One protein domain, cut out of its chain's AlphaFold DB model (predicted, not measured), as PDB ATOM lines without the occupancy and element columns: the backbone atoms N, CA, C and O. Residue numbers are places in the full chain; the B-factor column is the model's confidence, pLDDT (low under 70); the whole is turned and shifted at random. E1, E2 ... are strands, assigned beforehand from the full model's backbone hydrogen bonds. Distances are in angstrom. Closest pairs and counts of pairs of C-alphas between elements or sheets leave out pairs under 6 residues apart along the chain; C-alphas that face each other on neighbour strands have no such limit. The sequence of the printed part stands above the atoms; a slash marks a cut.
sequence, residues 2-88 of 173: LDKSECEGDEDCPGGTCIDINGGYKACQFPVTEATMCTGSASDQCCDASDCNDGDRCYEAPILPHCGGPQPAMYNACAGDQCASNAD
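What this domain is: This is residues 2 to 88 of the 173 residues of an uncharacterized protein of Polyangiaceae bacterium (UniProt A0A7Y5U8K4). Little regular structure is present: two small lobes, each a two-strand hairpin with long loops, are joined by one extended stretch around residues 30 to 34. E1 and E2 make the first hairpin, E3 and E4 the second, and residues 64 to 70 stick out as a free loop. The printed part has 87 residues, no named helix and four strands, 18 residues in an all-strand class, in two antiparallel sheets. It is loose, with a radius of gyration of the C-alphas of 15.6 A and spans of 43 by 30 by 23 A.

How they stand to each other: E1, residues 17 to 21, and E2, residues 25 to 29, form an antiparallel hairpin at 143 degrees; N 19 and O 27 are within hydrogen-bond range at 2.9 A. E3, residues 57 to 60, and E4, residues 76 to 79, form another at 140 degrees, with N 77 and O 59 at 2.8 A. E2 and E3 are apart.

Where its parts are: E1 begins at C-alpha 17 (-8.463, 1.798, -69.426) and is 12.2 A long; E2 is 12.3 A, E3 10.1 A. E4, 9.5 A, ends at C-alpha 79 (-8.466, -0.422, -91.662).

The domain as a whole: The C-alphas farthest apart, Gly 24 and Ser 43, are 44.0 A apart. The printed part has no cut. The links E2 to E3 and E3 to E4 are long. Model confidence is under 70 at residues 2 to 5, 39 to 45 and 67 to 70.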
ATOM      1  N   LEU A   2     -21.222   8.532 -74.584       42.66
ATOM      2  CA  LEU A   2     -19.980   9.237 -74.894       42.66
ATOM      3  C   LEU A   2     -19.643  10.266 -73.801       42.66
ATOM      4  O   LEU A   2     -18.501  10.684 -73.719       42.66
ATOM      5  N   ASP A   3     -20.568  10.591 -72.891       42.75
ATOM      6  CA  ASP A   3     -20.383  11.555 -71.790       42.75
ATOM      7  C   ASP A   3     -19.268  11.202 -70.785       42.75
ATOM      8  O   ASP A   3     -18.936  12.012 -69.928       42.75
ATOM      9  N   LYS A   4     -18.647  10.022 -70.905       52.56
ATOM     10  CA  LYS A   4     -17.493   9.583 -70.102       52.56
ATOM     11  C   LYS A   4     -16.262   9.274 -70.955       52.56
ATOM     12  O   LYS A   4     -15.611   8.252 -70.763       52.56
ATOM     13  N   SER A   5     -15.967  10.097 -71.962       63.97
ATOM     14  CA  SER A   5     -14.682   9.943 -72.656       63.97
ATOM     15  C   SER A   5     -13.515  10.432 -71.812       63.97
ATOM     16  O   SER A   5     -12.410  10.008 -72.100       63.97
ATOM     17  N   GLU A   6     -13.753  11.283 -70.810       79.94
ATOM     18  CA  GLU A   6     -12.756  11.756 -69.842       79.94
ATOM     19  C   GLU A   6     -12.742  10.868 -68.600       79.94
ATOM     20  O   GLU A   6     -13.783  10.360 -68.178       79.94
ATOM     21  N   CYS A   7     -11.561  10.680 -68.021       87.31
ATOM     22  CA  CYS A   7     -11.355   9.821 -66.862       87.31
ATOM     23  C   CYS A   7     -10.226  10.349 -65.981       87.31
ATOM     24  O   CYS A   7      -9.295  10.988 -66.463       87.31
ATOM     25  N   GLU A   8     -10.265  10.032 -64.692       88.75
ATOM     26  CA  GLU A   8      -9.147  10.262 -63.776       88.75
ATOM     27  C   GLU A   8      -8.359   8.966 -63.530       88.75
ATOM     28  O   GLU A   8      -7.124   9.005 -63.404       88.75
ATOM     29  N   GLY A   9      -9.060   7.823 -63.539       90.38
ATOM     30  CA  GLY A   9      -8.514   6.472 -63.396       90.38
ATOM     31  C   GLY A   9      -9.337   5.399 -64.122       90.38
ATOM     32  O   GLY A   9     -10.393   5.674 -64.692       90.38
ATOM     33  N   ASP A  10      -8.841   4.158 -64.128       91.81
ATOM     34  CA  ASP A  10      -9.470   3.020 -64.825       91.81
ATOM     35  C   ASP A  10     -10.885   2.717 -64.313       91.81
ATOM     36  O   ASP A  10     -11.728   2.205 -65.049       91.81
ATOM     37  N   GLU A  11     -11.170   3.058 -63.057       92.31
ATOM     38  CA  GLU A  11     -12.491   2.947 -62.446       92.31
ATOM     39  C   GLU A  11     -13.577   3.762 -63.167       92.31
ATOM     40  O   GLU A  11     -14.753   3.385 -63.122       92.31
ATOM     41  N   ASP A  12     -13.194   4.830 -63.872       89.38
ATOM     42  CA  ASP A  12     -14.107   5.667 -64.653       89.38
ATOM     43  C   ASP A  12     -14.433   5.046 -66.021       89.38
ATOM     44  O   ASP A  12     -15.417   5.432 -66.661       89.38
ATOM     45  N   CYS A  13     -13.652   4.041 -66.436       90.38
ATOM     46  CA  CYS A  13     -13.704   3.386 -67.739       90.38
ATOM     47  C   CYS A  13     -14.147   1.915 -67.618       90.38
ATOM     48  O   CYS A  13     -13.351   1.000 -67.847       90.38
ATOM     49  N   PRO A  14     -15.419   1.624 -67.284       90.62
ATOM     50  CA  PRO A  14     -15.890   0.250 -67.152       90.62
ATOM     51  C   PRO A  14     -15.754  -0.508 -68.481       90.62
ATOM     52  O   PRO A  14     -16.460  -0.224 -69.446       90.62
ATOM     53  N   GLY A  15     -14.856  -1.497 -68.516       89.19
ATOM     54  CA  GLY A  15     -14.533  -2.258 -69.730       89.19
ATOM     55  C   GLY A  15     -13.427  -1.644 -70.595       89.19
ATOM     56  O   GLY A  15     -13.230  -2.099 -71.719       89.19
ATOM     57  N   GLY A  16     -12.713  -0.641 -70.087       91.50
ATOM     58  CA  GLY A  16     -11.588   0.014 -70.746       91.50
ATOM     59  C   GLY A  16     -10.458   0.357 -69.774       91.50
ATOM     60  O   GLY A  16     -10.351  -0.214 -68.690       91.50
ATOM     61  N   THR A  17      -9.606   1.286 -70.191       94.31
ATOM     62  CA  THR A  17      -8.463   1.798 -69.426       94.31
ATOM     63  C   THR A  17      -8.412   3.308 -69.582       94.31
ATOM     64  O   THR A  17      -8.656   3.828 -70.671       94.31
ATOM     65  N   CYS A  18      -8.100   4.015 -68.505       93.38
ATOM     66  CA  CYS A  18      -7.874   5.443 -68.542       93.38
ATOM     67  C   CYS A  18      -6.446   5.725 -69.000       93.38
ATOM     68  O   CYS A  18      -5.478   5.387 -68.313       93.38
ATOM     69  N   ILE A  19      -6.302   6.341 -70.170       92.38
ATOM     70  CA  ILE A  19      -4.996   6.636 -70.757       92.38
ATOM     71  C   ILE A  19      -4.755   8.134 -70.846       92.38
ATOM     72  O   ILE A  19      -5.678   8.923 -71.027       92.38
ATOM     73  N   ASP A  20      -3.489   8.519 -70.751       89.00
ATOM     74  CA  ASP A  20      -3.060   9.890 -70.973       89.00
ATOM     75  C   ASP A  20      -2.812  10.133 -72.471       89.00
ATOM     76  O   ASP A  20      -2.055   9.419 -73.134       89.00
ATOM     77  N   ILE A  21      -3.474  11.155 -72.996       86.56
ATOM     78  CA  ILE A  21      -3.314  11.687 -74.338       86.56
ATOM     79  C   ILE A  21      -2.413  12.919 -74.238       86.56
ATOM     80  O   ILE A  21      -2.823  13.997 -73.800       86.56
ATOM     81  N   ASN A  22      -1.175  12.749 -74.699       82.12
ATOM     82  CA  ASN A  22      -0.199  13.821 -74.906       82.12
ATOM     83  C   ASN A  22       0.150  14.670 -73.661       82.12
ATOM     84  O   ASN A  22       0.430  15.864 -73.765       82.12
ATOM     85  N   GLY A  23       0.195  14.047 -72.486       71.19
ATOM     86  CA  GLY A  23       0.734  14.603 -71.248       71.19
ATOM     87  C   GLY A  23      -0.216  15.506 -70.466       71.19
ATOM     88  O   GLY A  23       0.269  16.335 -69.693       71.19
ATOM     89  N   GLY A  24      -1.534  15.404 -70.667       71.19
ATOM     90  CA  GLY A  24      -2.467  16.246 -69.913       71.19
ATOM     91  C   GLY A  24      -3.959  15.976 -70.077       71.19
ATOM     92  O   GLY A  24      -4.704  16.292 -69.154       71.19
ATOM     93  N   TYR A  25      -4.417  15.399 -71.192       82.56
ATOM     94  CA  TYR A  25      -5.821  15.000 -71.333       82.56
ATOM     95  C   TYR A  25      -5.954  13.508 -71.085       82.56
ATOM     96  O   TYR A  25      -5.288  12.724 -71.749       82.56
ATOM     97  N   LYS A  26      -6.819  13.093 -70.166       87.62
ATOM     98  CA  LYS A  26      -7.044  11.674 -69.901       87.62
ATOM     99  C   LYS A  26      -8.340  11.204 -70.531       87.62
ATOM    100  O   LYS A  26      -9.372  11.850 -70.364       87.62
ATOM    101  N   ALA A  27      -8.276  10.076 -71.231       89.06
ATOM    102  CA  ALA A  27      -9.417   9.522 -71.929       89.06
ATOM    103  C   ALA A  27      -9.602   8.023 -71.700       89.06
ATOM    104  O   ALA A  27      -8.628   7.278 -71.593       89.06
ATOM    105  N   CYS A  28     -10.854   7.568 -71.701       91.56
ATOM    106  CA  CYS A  28     -11.142   6.141 -71.720       91.56
ATOM    107  C   CYS A  28     -10.798   5.539 -73.087       91.56
ATOM    108  O   CYS A  28     -11.343   5.937 -74.121       91.56
ATOM    109  N   GLN A  29      -9.928   4.535 -73.070       93.19
ATOM    110  CA  GLN A  29      -9.644   3.647 -74.186       93.19
ATOM    111  C   GLN A  29     -10.377   2.324 -73.982       93.19
ATOM    112  O   GLN A  29     -10.173   1.635 -72.982       93.19
ATOM    113  N   PHE A  30     -11.197   1.938 -74.954       93.06
ATOM    114  CA  PHE A  30     -11.894   0.655 -74.950       93.06
ATOM    115  C   PHE A  30     -11.265  -0.324 -75.947       93.06
ATOM    116  O   PHE A  30     -10.805   0.096 -77.008       93.06
ATOM    117  N   PRO A  31     -11.259  -1.638 -75.668       91.44
ATOM    118  CA  PRO A  31     -10.817  -2.630 -76.636       91.44
ATOM    119  C   PRO A  31     -11.631  -2.551 -77.932       91.44
ATOM    120  O   PRO A  31     -12.859  -2.660 -77.918       91.44
ATOM    121  N   VAL A  32     -10.945  -2.411 -79.064       91.19
ATOM    122  CA  VAL A  32     -11.574  -2.514 -80.383       91.19
ATOM    123  C   VAL A  32     -11.606  -3.982 -80.782       91.19
ATOM    124  O   VAL A  32     -10.582  -4.661 -80.780       91.19
ATOM    125  N   THR A  33     -12.796  -4.485 -81.101       89.31
ATOM    126  CA  THR A  33     -12.973  -5.882 -81.509       89.31
ATOM    127  C   THR A  33     -12.911  -5.988 -83.027       89.31
ATOM    128  O   THR A  33     -13.659  -5.307 -83.730       89.31
ATOM    129  N   GLU A  34     -12.030  -6.854 -83.524       88.06
ATOM    130  CA  GLU A  34     -11.973  -7.213 -84.939       88.06
ATOM    131  C   GLU A  34     -13.257  -7.939 -85.360       88.06
ATOM    132  O   GLU A  34     -13.802  -8.777 -84.632       88.06
ATOM    133  N   ALA A  35     -13.742  -7.631 -86.559       85.81
ATOM    134  CA  ALA A  35     -14.858  -8.344 -87.143       85.81
ATOM    135  C   ALA A  35     -14.396  -9.739 -87.579       85.81
ATOM    136  O   ALA A  35     -13.501  -9.895 -88.405       85.81
ATOM    137  N   THR A  36     -15.031 -10.766 -87.020       76.56
ATOM    138  CA  THR A  36     -14.747 -12.179 -87.337       76.56
ATOM    139  C   THR A  36     -15.745 -12.778 -88.325       76.56
ATOM    140  O   THR A  36     -15.562 -13.900 -88.791       76.56
ATOM    141  N   MET A  37     -16.818 -12.049 -88.638       71.69
ATOM    142  CA  MET A  37     -17.848 -12.464 -89.582       71.69
ATOM    143  C   MET A  37     -18.531 -11.252 -90.212       71.69
ATOM    144  O   MET A  37     -18.615 -10.189 -89.599       71.69
ATOM    145  N   CYS A  38     -19.052 -11.429 -91.423       70.25
ATOM    146  CA  CYS A  38     -19.916 -10.452 -92.077       70.25
ATOM    147  C   CYS A  38     -21.220 -10.270 -91.300       70.25
ATOM    148  O   CYS A  38     -22.021 -11.202 -91.213       70.25
ATOM    149  N   THR A  39     -21.466  -9.069 -90.795       64.75
ATOM    150  CA  THR A  39     -22.759  -8.682 -90.210       64.75
ATOM    151  C   THR A  39     -23.659  -7.950 -91.218       64.75
ATOM    152  O   THR A  39     -24.841  -7.731 -90.950       64.75
ATOM    153  N   GLY A  40     -23.126  -7.627 -92.404       61.62
ATOM    154  CA  GLY A  40     -23.780  -6.846 -93.454       61.62
ATOM    155  C   GLY A  40     -24.540  -7.635 -94.522       61.62
ATOM    156  O   GLY A  40     -24.263  -8.800 -94.802       61.62
ATOM    157  N   SER A  41     -25.495  -6.961 -95.167       54.91
ATOM    158  CA  SER A  41     -26.344  -7.485 -96.248       54.91
ATOM    159  C   SER A  41     -25.712  -7.428 -97.649       54.91
ATOM    160  O   SER A  41     -26.302  -7.949 -98.596       54.91
ATOM    161  N   ALA A  42     -24.522  -6.833 -97.791       57.06
ATOM    162  CA  ALA A  42     -23.759  -6.755 -99.036       57.06
ATOM    163  C   ALA A  42     -22.560  -7.718 -98.974       57.06
ATOM    164  O   ALA A  42     -21.554  -7.445 -98.323       57.06
ATOM    165  N   SER A  43     -22.682  -8.879 -99.622       55.94
ATOM    166  CA  SER A  43     -21.672  -9.952 -99.618       55.94
ATOM    167  C   SER A  43     -20.330  -9.573-100.261       55.94
ATOM    168  O   SER A  43     -19.363 -10.315-100.150       55.94
ATOM    169  N   ASP A  44     -20.286  -8.450-100.971       61.09
ATOM    170  CA  ASP A  44     -19.136  -7.890-101.680       61.09
ATOM    171  C   ASP A  44     -18.357  -6.840-100.865       61.09
ATOM    172  O   ASP A  44     -17.316  -6.372-101.320       61.09
ATOM    173  N   GLN A  45     -18.818  -6.493 -99.658       64.06
ATOM    174  CA  GLN A  45     -18.165  -5.535 -98.749       64.06
ATOM    175  C   GLN A  45     -17.753  -6.196 -97.430       64.06
ATOM    176  O   GLN A  45     -17.968  -5.669 -96.340       64.06
ATOM    177  N   CYS A  46     -17.197  -7.397 -97.541       75.06
ATOM    178  CA  CYS A  46     -16.731  -8.177 -96.413       75.06
ATOM    179  C   CYS A  46     -15.234  -8.420 -96.505       75.06
ATOM    180  O   CYS A  46     -14.767  -8.937 -97.516       75.06
ATOM    181  N   CYS A  47     -14.522  -8.106 -95.427       82.00
ATOM    182  CA  CYS A  47     -13.212  -8.673 -95.144       82.00
ATOM    183  C   CYS A  47     -13.311  -9.717 -94.025       82.00
ATOM    184  O   CYS A  47     -14.237  -9.691 -93.202       82.00
ATOM    185  N   ASP A  48     -12.307 -10.580 -93.966       80.81
ATOM    186  CA  ASP A  48     -11.769 -11.140 -92.734       80.81
ATOM    187  C   ASP A  48     -10.310 -10.686 -92.518       80.81
ATOM    188  O   ASP A  48      -9.748  -9.923 -93.306       80.81
ATOM    189  N   ALA A  49      -9.684 -11.110 -91.416       73.50
ATOM    190  CA  ALA A  49      -8.316 -10.704 -91.081       73.50
ATOM    191  C   ALA A  49      -7.266 -11.107 -92.138       73.50
ATOM    192  O   ALA A  49      -6.199 -10.500 -92.186       73.50
ATOM    193  N   SER A  50      -7.541 -12.117 -92.969       82.69
ATOM    194  CA  SER A  50      -6.652 -12.565 -94.046       82.69
ATOM    195  C   SER A  50      -6.812 -11.776 -95.349       82.69
ATOM    196  O   SER A  50      -5.912 -11.820 -96.187       82.69
ATOM    197  N   ASP A  51      -7.906 -11.023 -95.496       84.75
ATOM    198  CA  ASP A  51      -8.144 -10.144 -96.648       84.75
ATOM    199  C   ASP A  51      -7.441  -8.782 -96.518       84.75
ATOM    200  O   ASP A  51      -7.332  -8.036 -97.494       84.75
ATOM    201  N   CYS A  52      -6.984  -8.434 -95.314       87.94
ATOM    202  CA  CYS A  52      -6.389  -7.137 -95.020       87.94
ATOM    203  C   CYS A  52      -4.874  -7.120 -95.260       87.94
ATOM    204  O   CYS A  52      -4.191  -8.136 -95.124       87.94
ATOM    205  N   ASN A  53      -4.332  -5.949 -95.616       90.25
ATOM    206  CA  ASN A  53      -2.889  -5.789 -95.792       90.25
ATOM    207  C   ASN A  53      -2.144  -5.983 -94.464       90.25
ATOM    208  O   ASN A  53      -2.720  -5.869 -93.380       90.25
ATOM    209  N   ASP A  54      -0.831  -6.198 -94.546       87.12
ATOM    210  CA  ASP A  54       0.029  -6.239 -93.366       87.12
ATOM    211  C   ASP A  54      -0.123  -4.954 -92.532       87.12
ATOM    212  O   ASP A  54       0.170  -3.855 -92.998       87.12
ATOM    213  N   GLY A  55      -0.567  -5.112 -91.282       84.12
ATOM    214  CA  GLY A  55      -0.812  -4.006 -90.348       84.12
ATOM    215  C   GLY A  55      -2.269  -3.544 -90.276       84.12
ATOM    216  O   GLY A  55      -2.656  -2.964 -89.264       84.12
ATOM    217  N   ASP A  56      -3.093  -3.881 -91.267       91.50
ATOM    218  CA  ASP A  56      -4.530  -3.624 -91.236       91.50
ATOM    219  C   ASP A  56      -5.264  -4.732 -90.467       91.50
ATOM    220  O   ASP A  56      -4.776  -5.858 -90.284       91.50
ATOM    221  N   ARG A  57      -6.476  -4.404 -90.020       90.88
ATOM    222  CA  ARG A  57      -7.425  -5.330 -89.406       90.88
ATOM    223  C   ARG A  57      -8.809  -5.129 -89.982       90.88
ATOM    224  O   ARG A  57      -9.157  -4.047 -90.449       90.88
ATOM    225  N   CYS A  58      -9.599  -6.188 -89.934       90.75
ATOM    226  CA  CYS A  58     -10.972  -6.135 -90.386       90.75
ATOM    227  C   CYS A  58     -11.873  -5.654 -89.246       90.75
ATOM    228  O   CYS A  58     -11.902  -6.255 -88.173       90.75
ATOM    229  N   TYR A  59     -12.629  -4.586 -89.478       90.81
ATOM    230  CA  TYR A  59     -13.552  -4.019 -88.501       90.81
ATOM    231  C   TYR A  59     -14.927  -3.806 -89.119       90.81
ATOM    232  O   TYR A  59     -15.054  -3.486 -90.297       90.81
ATOM    233  N   GLU A  60     -15.972  -3.911 -88.302       88.19
ATOM    234  CA  GLU A  60     -17.311  -3.488 -88.714       88.19
ATOM    235  C   GLU A  60     -17.321  -1.963 -88.929       88.19
ATOM    236  O   GLU A  60     -16.751  -1.211 -88.139       88.19
ATOM    237  N   ALA A  61     -17.961  -1.473 -89.979       85.19
ATOM    238  CA  ALA A  61     -18.154  -0.054 -90.217       85.19
ATOM    239  C   ALA A  61     -19.243   0.515 -89.276       85.19
ATOM    240  O   ALA A  61     -20.217  -0.170 -88.970       85.19
ATOM    241  N   PRO A  62     -19.117   1.777 -88.833       85.12
ATOM    242  CA  PRO A  62     -18.105   2.733 -89.262       85.12
ATOM    243  C   PRO A  62     -16.796   2.606 -88.452       85.12
ATOM    244  O   PRO A  62     -16.801   2.275 -87.267       85.12
ATOM    245  N   ILE A  63     -15.662   2.847 -89.123       87.31
ATOM    246  CA  ILE A  63     -14.314   2.839 -88.517       87.31
ATOM    247  C   ILE A  63     -14.095   4.069 -87.632       87.31
ATOM    248  O   ILE A  63     -13.414   3.999 -86.611       87.31
ATOM    249  N   LEU A  64     -14.687   5.189 -88.042       83.62
ATOM    250  CA  LEU A  64     -14.696   6.464 -87.336       83.62
ATOM    251  C   LEU A  64     -16.135   6.794 -86.920       83.62
ATOM    252  O   LEU A  64     -17.065   6.313 -87.572       83.62
ATOM    253  N   PRO A  65     -16.352   7.625 -85.890       77.62
ATOM    254  CA  PRO A  65     -17.677   8.114 -85.538       77.62
ATOM    255  C   PRO A  65     -18.426   8.655 -86.762       77.62
ATOM    256  O   PRO A  65     -17.907   9.470 -87.525       77.62
ATOM    257  N   HIS A  66     -19.646   8.160 -86.970       73.69
ATOM    258  CA  HIS A  66     -20.485   8.558 -88.092       73.69
ATOM    259  C   HIS A  66     -21.359   9.760 -87.724       73.69
ATOM    260  O   HIS A  66     -21.911   9.828 -86.628       73.69
ATOM    261  N   CYS A  67     -21.494  10.680 -88.675       66.50
ATOM    262  CA  CYS A  67     -22.106  11.987 -88.498       66.50
ATOM    263  C   CYS A  67     -23.390  12.136 -89.316       66.50
ATOM    264  O   CYS A  67     -23.325  12.574 -90.464       66.50
ATOM    265  N   GLY A  68     -24.532  11.821 -88.701       65.62
ATOM    266  CA  GLY A  68     -25.864  12.143 -89.225       65.62
ATOM    267  C   GLY A  68     -26.244  11.468 -90.549       65.62
ATOM    268  O   GLY A  68     -25.456  10.781 -91.196       65.62
ATOM    269  N   GLY A  69     -27.491  11.673 -90.968       66.38
ATOM    270  CA  GLY A  69     -28.053  10.977 -92.123       66.38
ATOM    271  C   GLY A  69     -28.408   9.511 -91.832       66.38
ATOM    272  O   GLY A  69     -28.331   9.041 -90.694       66.38
ATOM    273  N   PRO A  70     -28.881   8.768 -92.848       69.19
ATOM    274  CA  PRO A  70     -29.243   7.373 -92.659       69.19
ATOM    275  C   PRO A  70     -28.005   6.584 -92.241       69.19
ATOM    276  O   PRO A  70     -26.991   6.614 -92.940       69.19
ATOM    277  N   GLN A  71     -28.119   5.864 -91.121       70.56
ATOM    278  CA  GLN A  71     -27.045   5.017 -90.621       70.56
ATOM    279  C   GLN A  71     -26.522   4.142 -91.769       70.56
ATOM    280  O   GLN A  71     -27.327   3.464 -92.423       70.56
ATOM    281  N   PRO A  72     -25.207   4.172 -92.056       71.25
ATOM    282  CA  PRO A  72     -24.648   3.376 -93.128       71.25
ATOM    283  C   PRO A  72     -24.972   1.912 -92.856       71.25
ATOM    284  O   PRO A  72     -24.996   1.469 -91.703       71.25
ATOM    285  N   ALA A  73     -25.246   1.167 -93.927       72.75
ATOM    286  CA  ALA A  73     -25.369  -0.277 -93.815       72.75
ATOM    287  C   ALA A  73     -24.119  -0.806 -93.101       72.75
ATOM    288  O   ALA A  73     -23.012  -0.368 -93.406       72.75
ATOM    289  N   MET A  74     -24.292  -1.703 -92.133       76.56
ATOM    290  CA  MET A  74     -23.141  -2.341 -91.504       76.56
ATOM    291  C   MET A  74     -22.457  -3.216 -92.554       76.56
ATOM    292  O   MET A  74     -23.123  -3.968 -93.267       76.56
ATOM    293  N   TYR A  75     -21.145  -3.088 -92.673       82.75
ATOM    294  CA  TYR A  75     -20.284  -3.911 -93.520       82.75
ATOM    295  C   TYR A  75     -18.914  -4.010 -92.855       82.75
ATOM    296  O   TYR A  75     -18.636  -3.259 -91.923       82.75
ATOM    297  N   ASN A  76     -18.053  -4.913 -93.314       87.44
ATOM    298  CA  ASN A  76     -16.717  -5.051 -92.745       87.44
ATOM    299  C   ASN A  76     -15.689  -4.391 -93.664       87.44
ATOM    300  O   ASN A  76     -15.698  -4.614 -94.872       87.44
ATOM    301  N   ALA A  77     -14.782  -3.601 -93.100       88.00
ATOM    302  CA  ALA A  77     -13.731  -2.919 -93.839       88.00
ATOM    303  C   ALA A  77     -12.364  -3.159 -93.203       88.00
ATOM    304  O   ALA A  77     -12.226  -3.130 -91.978       88.00
ATOM    305  N   CYS A  78     -11.351  -3.353 -94.048       90.25
ATOM    306  CA  CYS A  78      -9.966  -3.324 -93.609       90.25
ATOM    307  C   CYS A  78      -9.583  -1.886 -93.266       90.25
ATOM    308  O   CYS A  78      -9.766  -0.979 -94.082       90.25
ATOM    309  N   ALA A  79      -9.052  -1.684 -92.068       92.62
ATOM    310  CA  ALA A  79      -8.466  -0.422 -91.662       92.62
ATOM    311  C   ALA A  79      -7.245  -0.674 -90.778       92.62
ATOM    312  O   ALA A  79      -7.224  -1.607 -89.973       92.62
ATOM    313  N   GLY A  80      -6.242   0.179 -90.930       93.50
ATOM    314  CA  GLY A  80      -5.045   0.207 -90.104       93.50
ATOM    315  C   GLY A  80      -4.890   1.548 -89.406       93.50
ATOM    316  O   GLY A  80      -5.570   2.531 -89.723       93.50
ATOM    317  N   ASP A  81      -3.974   1.571 -88.448       94.75
ATOM    318  CA  ASP A  81      -3.582   2.784 -87.743       94.75
ATOM    319  C   ASP A  81      -2.968   3.799 -88.717       94.75
ATOM    320  O   ASP A  81      -2.087   3.478 -89.514       94.75
ATOM    321  N   GLN A  82      -3.424   5.050 -88.648       93.06
ATOM    322  CA  GLN A  82      -2.907   6.147 -89.476       93.06
ATOM    323  C   GLN A  82      -1.674   6.820 -88.861       93.06
ATOM    324  O   GLN A  82      -1.000   7.607 -89.522       93.06
ATOM    325  N   CYS A  83      -1.398   6.542 -87.590       95.00
ATOM    326  CA  CYS A  83      -0.267   7.067 -86.845       95.00
ATOM    327  C   CYS A  83       0.162   6.050 -85.783       95.00
ATOM    328  O   CYS A  83      -0.669   5.322 -85.242       95.00
ATOM    329  N   ALA A  84       1.454   6.018 -85.464       93.75
ATOM    330  CA  ALA A  84       1.997   5.251 -84.343       93.75
ATOM    331  C   ALA A  84       2.354   6.163 -83.158       93.75
ATOM    332  O   ALA A  84       2.446   5.714 -82.015       93.75
ATOM    333  N   SER A  85       2.594   7.447 -83.425       92.50
ATOM    334  CA  SER A  85       2.990   8.437 -82.431       92.50
ATOM    335  C   SER A  85       2.613   9.855 -82.852       92.50
ATOM    336  O   SER A  85       2.316  10.123 -84.014       92.50
ATOM    337  N   ASN A  86       2.705  10.808 -81.919       90.56
ATOM    338  CA  ASN A  86       2.471  12.227 -82.216       90.56
ATOM    339  C   ASN A  86       3.436  12.791 -83.270       90.56
ATOM    340  O   ASN A  86       3.108  13.782 -83.908       90.56
ATOM    341  N   ALA A  87       4.599  12.164 -83.485       91.62
ATOM    342  CA  ALA A  87       5.539  12.579 -84.526       91.62
ATOM    343  C   ALA A  87       5.007  12.339 -85.951       91.62
ATOM    344  O   ALA A  87       5.493  12.968 -86.889       91.62
ATOM    345  N   ASP A  88       4.006  11.467 -86.105       94.38
ATOM    346  CA  ASP A  88       3.368  11.177 -87.392       94.38
ATOM    347  C   ASP A  88       2.286  12.216 -87.749       94.38
ATOM    348  O   ASP A  88       1.794  12.244 -88.877       94.38
TER     349      ASP A  88